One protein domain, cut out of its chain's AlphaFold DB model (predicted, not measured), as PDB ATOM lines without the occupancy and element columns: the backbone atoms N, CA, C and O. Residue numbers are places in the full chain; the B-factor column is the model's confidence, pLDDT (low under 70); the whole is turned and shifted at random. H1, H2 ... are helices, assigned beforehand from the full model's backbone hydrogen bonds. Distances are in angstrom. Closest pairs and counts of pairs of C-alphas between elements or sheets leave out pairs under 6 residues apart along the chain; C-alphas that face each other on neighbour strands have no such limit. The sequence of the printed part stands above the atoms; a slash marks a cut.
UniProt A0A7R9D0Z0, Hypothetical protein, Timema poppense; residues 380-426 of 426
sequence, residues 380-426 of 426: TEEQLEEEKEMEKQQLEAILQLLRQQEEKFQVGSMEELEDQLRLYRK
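Overview. This is residues 380 to 426 of the 426 residues of the protein "Hypothetical protein" of Timema poppense (UniProt A0A7R9D0Z0). One long, straight helix, H1, makes the length of the model; at its end the chain turns through the short helix H2, and a shorter helix, H3, folds back loosely near the later part of H1, like a J with its arms held apart. The first part of H1, residues 381 to 394, sticks out free together with Thr 380. The printed part has 47 residues with three named helices, in the order H1, H2, H3, and no named strand; the class is all helix. The whole is loose, with a radius of gyration of the C-alphas of 13.3 A, and its C-alphas span 42 by 21 by 10 A, only just a rod.

Arrangement. H1, residues 381 to 404, touches no helix. A tight link of one residue joins it to H2, residues 406 to 409. These two are close but not clearly touching, and their closest C-alphas, those of Leu 402 and Phe 409, are 7.8 A apart. A tight link of four residues leads from H2 to H3, residues 414 to 425. H2 and H3 are only just apart, with their closest C-alphas at 8.2 A. H1 and H3 are near each other, close but not clearly touching: their closest C-alphas, those of Arg 403 and Met 414, are 7.8 A apart. H1 and H3 run opposite ways at a shallow tilt of 24 degrees, and their centres are 14.7 A apart. In H1 every O i to N i+4 pair is within hydrogen-bond range; in H3 6 of 8 are, and H2 is too short for such a pair.

Along the chain. H1 begins with C-alpha 381 at (-34.215, 58.749, 17.944) and ends with C-alpha 404 at (-13.620, 37.554, -0.423), 34.8 A from first to last C-alpha. H2, Glu 406 to Phe 409, measures 5.3 A between its first and last C-alphas. H3 begins with C-alpha 414 at (-13.770, 33.290, 10.138) and ends with C-alpha 425 at (-19.773, 46.056, 19.985), a length of 17.2 A.

Size, cuts and confidence. The two C-alphas farthest apart are those of Thr 380 and Glu 407, 42.3 A. The first and last printed C-alphas, those of Thr 380 and Lys 426, are 21.9 A apart. Without residues 380 to 394, which stand free, the body has 32 residues and spans 29 by 20 by 10 A. The printed part has no cut, no link is long, and Lys 426 is the chain's last residue. The mean pLDDT of the printed part is 82.8; residues 411 to 412 and residue 426 are under 70.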
ATOM      1  N   THR A 380     -31.824  62.934  16.997       89.50
ATOM      2  CA  THR A 380     -33.174  62.405  17.232       89.50
ATOM      3  C   THR A 380     -33.166  60.877  17.182       89.50
ATOM      4  O   THR A 380     -32.351  60.294  16.473       89.50
ATOM      5  N   GLU A 381     -34.097  60.223  17.886       86.56
ATOM      6  CA  GLU A 381     -34.215  58.749  17.944       86.56
ATOM      7  C   GLU A 381     -34.159  58.096  16.544       86.56
ATOM      8  O   GLU A 381     -33.420  57.144  16.321       86.56
ATOM      9  N   GLU A 382     -34.864  58.692  15.576       88.44
ATOM     10  CA  GLU A 382     -34.922  58.275  14.166       88.44
ATOM     11  C   GLU A 382     -33.553  58.334  13.453       88.44
ATOM     12  O   GLU A 382     -33.223  57.445  12.675       88.44
ATOM     13  N   GLN A 383     -32.715  59.331  13.762       85.50
ATOM     14  CA  GLN A 383     -31.346  59.428  13.228       85.50
ATOM     15  C   GLN A 383     -30.415  58.400  13.873       85.50
ATOM     16  O   GLN A 383     -29.521  57.873  13.220       85.50
ATOM     17  N   LEU A 384     -30.631  58.107  15.156       87.00
ATOM     18  CA  LEU A 384     -29.862  57.119  15.908       87.00
ATOM     19  C   LEU A 384     -30.160  55.693  15.396       87.00
ATOM     20  O   LEU A 384     -29.274  54.841  15.363       87.00
ATOM     21  N   GLU A 385     -31.391  55.435  14.947       90.81
ATOM     22  CA  GLU A 385     -31.768  54.184  14.279       90.81
ATOM     23  C   GLU A 385     -31.208  54.101  12.840       90.81
ATOM     24  O   GLU A 385     -30.639  53.068  12.480       90.81
ATOM     25  N   GLU A 386     -31.236  55.196  12.065       90.56
ATOM     26  CA  GLU A 386     -30.605  55.275  10.731       90.56
ATOM     27  C   GLU A 386     -29.074  55.070  10.789       90.56
ATOM     28  O   GLU A 386     -28.515  54.316   9.987       90.56
ATOM     29  N   GLU A 387     -28.374  55.672  11.761       87.25
ATOM     30  CA  GLU A 387     -26.929  55.463  11.938       87.25
ATOM     31  C   GLU A 387     -26.591  54.022  12.342       87.25
ATOM     32  O   GLU A 387     -25.649  53.453  11.790       87.25
ATOM     33  N   LYS A 388     -27.386  53.386  13.216       88.25
ATOM     34  CA  LYS A 388     -27.228  51.958  13.558       88.25
ATOM     35  C   LYS A 388     -27.433  51.042  12.352       88.25
ATOM     36  O   LYS A 388     -26.731  50.037  12.216       88.25
ATOM     37  N   GLU A 389     -28.383  51.357  11.472       91.50
ATOM     38  CA  GLU A 389     -28.583  50.576  10.251       91.50
ATOM     39  C   GLU A 389     -27.418  50.765   9.265       91.50
ATOM     40  O   GLU A 389     -26.895  49.776   8.744       91.50
ATOM     41  N   MET A 390     -26.931  51.998   9.078       90.75
ATOM     42  CA  MET A 390     -25.729  52.264   8.276       90.75
ATOM     43  C   MET A 390     -24.478  51.574   8.838       90.75
ATOM     44  O   MET A 390     -23.704  51.004   8.068       90.75
ATOM     45  N   GLU A 391     -24.267  51.593  10.156       88.00
ATOM     46  CA  GLU A 391     -23.152  50.905  10.817       88.00
ATOM     47  C   GLU A 391     -23.216  49.393  10.564       88.00
ATOM     48  O   GLU A 391     -22.227  48.778  10.155       88.00
ATOM     49  N   LYS A 392     -24.403  48.792  10.715       91.06
ATOM     50  CA  LYS A 392     -24.628  47.374  10.418       91.06
ATOM     51  C   LYS A 392     -24.318  47.038   8.955       91.06
ATOM     52  O   LYS A 392     -23.630  46.050   8.706       91.06
ATOM     53  N   GLN A 393     -24.773  47.858   8.003       91.62
ATOM     54  CA  GLN A 393     -24.480  47.680   6.574       91.62
ATOM     55  C   GLN A 393     -22.976  47.809   6.272       91.62
ATOM     56  O   GLN A 393     -22.436  47.038   5.478       91.62
ATOM     57  N   GLN A 394     -22.272  48.741   6.924       90.88
ATOM     58  CA  GLN A 394     -20.822  48.902   6.778       90.88
ATOM     59  C   GLN A 394     -20.053  47.700   7.339       90.88
ATOM     60  O   GLN A 394     -19.164  47.181   6.664       90.88
ATOM     61  N   LEU A 395     -20.418  47.212   8.528       86.94
ATOM     62  CA  LEU A 395     -19.825  46.011   9.123       86.94
ATOM     63  C   LEU A 395     -20.079  44.763   8.267       86.94
ATOM     64  O   LEU A 395     -19.176  43.943   8.104       86.94
ATOM     65  N   GLU A 396     -21.267  44.629   7.674       90.25
ATOM     66  CA  GLU A 396     -21.577  43.538   6.745       90.25
ATOM     67  C   GLU A 396     -20.742  43.623   5.457       90.25
ATOM     68  O   GLU A 396     -20.176  42.619   5.025       90.25
ATOM     69  N   ALA A 397     -20.581  44.817   4.876       91.56
ATOM     70  CA  ALA A 397     -19.731  45.026   3.704       91.56
ATOM     71  C   ALA A 397     -18.244  44.736   3.991       91.56
ATOM     72  O   ALA A 397     -17.560  44.137   3.158       91.56
ATOM     73  N   ILE A 398     -17.747  45.109   5.177       85.62
ATOM     74  CA  ILE A 398     -16.388  44.779   5.640       85.62
ATOM     75  C   ILE A 398     -16.234  43.263   5.807       85.62
ATOM     76  O   ILE A 398     -15.267  42.696   5.298       85.62
ATOM     77  N   LEU A 399     -17.197  42.586   6.443       86.81
ATOM     78  CA  LEU A 399     -17.201  41.126   6.562       86.81
ATOM     79  C   LEU A 399     -17.191  40.448   5.188       86.81
ATOM     80  O   LEU A 399     -16.370  39.564   4.966       86.81
ATOM     81  N   GLN A 400     -18.029  40.880   4.239       89.56
ATOM     82  CA  GLN A 400     -18.026  40.337   2.873       89.56
ATOM     83  C   GLN A 400     -16.677  40.540   2.165       89.56
ATOM     84  O   GLN A 400     -16.190  39.612   1.519       89.56
ATOM     85  N   LEU A 401     -16.042  41.707   2.315       90.06
ATOM     86  CA  LEU A 401     -14.696  41.975   1.790       90.06
ATOM     87  C   LEU A 401     -13.629  41.059   2.402       90.06
ATOM     88  O   LEU A 401     -12.733  40.608   1.686       90.06
ATOM     89  N   LEU A 402     -13.731  40.766   3.700       83.12
ATOM     90  CA  LEU A 402     -12.828  39.851   4.395       83.12
ATOM     91  C   LEU A 402     -13.065  38.395   3.970       83.12
ATOM     92  O   LEU A 402     -12.089  37.703   3.695       83.12
ATOM     93  N   ARG A 403     -14.321  37.961   3.773       83.94
ATOM     94  CA  ARG A 403     -14.645  36.643   3.182       83.94
ATOM     95  C   ARG A 403     -14.079  36.503   1.763       83.94
ATOM     96  O   ARG A 403     -13.503  35.480   1.423       83.94
ATOM     97  N   GLN A 404     -14.178  37.547   0.940       87.50
ATOM     98  CA  GLN A 404     -13.620  37.554  -0.423       87.50
ATOM     99  C   GLN A 404     -12.082  37.557  -0.469       87.50
ATOM    100  O   GLN A 404     -11.508  37.250  -1.511       87.50
ATOM    101  N   GLN A 405     -11.409  37.930   0.623       87.12
ATOM    102  CA  GLN A 405      -9.946  38.011   0.715       87.12
ATOM    103  C   GLN A 405      -9.364  37.051   1.768       87.12
ATOM    104  O   GLN A 405      -8.220  37.230   2.183       87.12
ATOM    105  N   GLU A 406     -10.111  36.021   2.172       79.94
ATOM    106  CA  GLU A 406      -9.725  35.046   3.203       79.94
ATOM    107  C   GLU A 406      -8.353  34.404   2.907       79.94
ATOM    108  O   GLU A 406      -7.452  34.436   3.746       79.94
ATOM    109  N   GLU A 407      -8.132  33.978   1.656       77.69
ATOM    110  CA  GLU A 407      -6.853  33.437   1.154       77.69
ATOM    111  C   GLU A 407      -5.673  34.424   1.288       77.69
ATOM    112  O   GLU A 407      -4.524  34.025   1.480       77.69
ATOM    113  N   LYS A 408      -5.944  35.733   1.217       81.38
ATOM    114  CA  LYS A 408      -4.927  36.792   1.280       81.38
ATOM    115  C   LYS A 408      -4.613  37.226   2.712       81.38
ATOM    116  O   LYS A 408      -3.487  37.646   2.975       81.38
ATOM    117  N   PHE A 409      -5.591  37.164   3.614       74.69
ATOM    118  CA  PHE A 409      -5.421  37.566   5.011       74.69
ATOM    119  C   PHE A 409      -4.969  36.427   5.933       74.69
ATOM    120  O   PHE A 409      -4.511  36.726   7.031       74.69
ATOM    121  N   GLN A 410      -5.041  35.161   5.492       73.81
ATOM    122  CA  GLN A 410      -4.621  33.978   6.269       73.81
ATOM    123  C   GLN A 410      -5.230  33.947   7.682       73.81
ATOM    124  O   GLN A 410      -4.577  33.550   8.647       73.81
ATOM    125  N   VAL A 411      -6.475  34.409   7.813       69.31
ATOM    126  CA  VAL A 411      -7.163  34.444   9.107       69.31
ATOM    127  C   VAL A 411      -7.458  33.004   9.520       69.31
ATOM    128  O   VAL A 411      -8.055  32.264   8.741       69.31
ATOM    129  N   GLY A 412      -7.008  32.598  10.713       68.31
ATOM    130  CA  GLY A 412      -6.999  31.192  11.141       68.31
ATOM    131  C   GLY A 412      -8.380  30.532  11.112       68.31
ATOM    132  O   GLY A 412      -8.498  29.355  10.774       68.31
ATOM    133  N   SER A 413      -9.425  31.313  11.393       74.94
ATOM    134  CA  SER A 413     -10.805  31.010  11.023       74.94
ATOM    135  C   SER A 413     -11.637  32.293  10.900       74.94
ATOM    136  O   SER A 413     -11.333  33.320  11.510       74.94
ATOM    137  N   MET A 414     -12.745  32.230  10.154       74.25
ATOM    138  CA  MET A 414     -13.770  33.290  10.138       74.25
ATOM    139  C   MET A 414     -14.359  33.555  11.539       74.25
ATOM    140  O   MET A 414     -14.766  34.671  11.851       74.25
ATOM    141  N   GLU A 415     -14.385  32.524  12.387       80.25
ATOM    142  CA  GLU A 415     -14.939  32.539  13.743       80.25
ATOM    143  C   GLU A 415     -14.099  33.421  14.686       80.25
ATOM    144  O   GLU A 415     -14.641  34.244  15.423       80.25
ATOM    145  N   GLU A 416     -12.768  33.344  14.573       80.56
ATOM    146  CA  GLU A 416     -11.820  34.192  15.309       80.56
ATOM    147  C   GLU A 416     -11.967  35.679  14.934       80.56
ATOM    148  O   GLU A 416     -11.840  36.564  15.784       80.56
ATOM    149  N   LEU A 417     -12.311  35.971  13.675       79.81
ATOM    150  CA  LEU A 417     -12.563  37.333  13.203       79.81
ATOM    151  C   LEU A 417     -13.918  37.886  13.672       79.81
ATOM    152  O   LEU A 417     -14.018  39.069  14.003       79.81
ATOM    153  N   GLU A 418     -14.958  37.052  13.739       81.00
ATOM    154  CA  GLU A 418     -16.251  37.452  14.304       81.00
ATOM    155  C   GLU A 418     -16.150  37.730  15.818       81.00
ATOM    156  O   GLU A 418     -16.751  38.697  16.293       81.00
ATOM    157  N   ASP A 419     -15.327  36.983  16.563       82.88
ATOM    158  CA  ASP A 419     -15.035  37.279  17.974       82.88
ATOM    159  C   ASP A 419     -14.166  38.537  18.164       82.88
ATOM    160  O   ASP A 419     -14.446  39.338  19.062       82.88
ATOM    161  N   GLN A 420     -13.198  38.808  17.280       77.62
ATOM    162  CA  GLN A 420     -12.487  40.096  17.276       77.62
ATOM    163  C   GLN A 420     -13.430  41.277  16.995       77.62
ATOM    164  O   GLN A 420     -13.334  42.311  17.654       77.62
ATOM    165  N   LEU A 421     -14.389  41.134  16.072       79.75
ATOM    166  CA  LEU A 421     -15.385  42.174  15.787       79.75
ATOM    167  C   LEU A 421     -16.414  42.349  16.917       79.75
ATOM    168  O   LEU A 421     -16.906  43.460  17.126       79.75
ATOM    169  N   ARG A 422     -16.720  41.301  17.695       85.00
ATOM    170  CA  ARG A 422     -17.577  41.403  18.894       85.00
ATOM    171  C   ARG A 422     -16.978  42.292  19.983       85.00
ATOM    172  O   ARG A 422     -17.748  42.926  20.703       85.00
ATOM    173  N   LEU A 423     -15.650  42.387  20.090       76.19
ATOM    174  CA  LEU A 423     -14.988  43.289  21.046       76.19
ATOM    175  C   LEU A 423     -15.285  44.773  20.774       76.19
ATOM    176  O   LEU A 423     -15.258  45.561  21.711       76.19
ATOM    177  N   TYR A 424     -15.624  45.139  19.533       73.38
ATOM    178  CA  TYR A 424     -15.995  46.505  19.142       73.38
ATOM    179  C   TYR A 424     -17.497  46.818  19.293       73.38
ATOM    180  O   TYR A 424     -17.912  47.928  18.977       73.38
ATOM    181  N   ARG A 425     -18.324  45.862  19.748       71.25
ATOM    182  CA  ARG A 425     -19.773  46.056  19.985       71.25
ATOM    183  C   ARG A 425     -20.145  46.313  21.454       71.25
ATOM    184  O   ARG A 425     -21.334  46.360  21.765       71.25
ATOM    185  N   LYS A 426     -19.157  46.399  22.345       50.53
ATOM    186  CA  LYS A 426     -19.321  46.784  23.754       50.53
ATOM    187  C   LYS A 426     -18.883  48.229  23.950       50.53
ATOM    188  O   LYS A 426     -19.560  48.899  24.752       50.53
TER     189      LYS A 426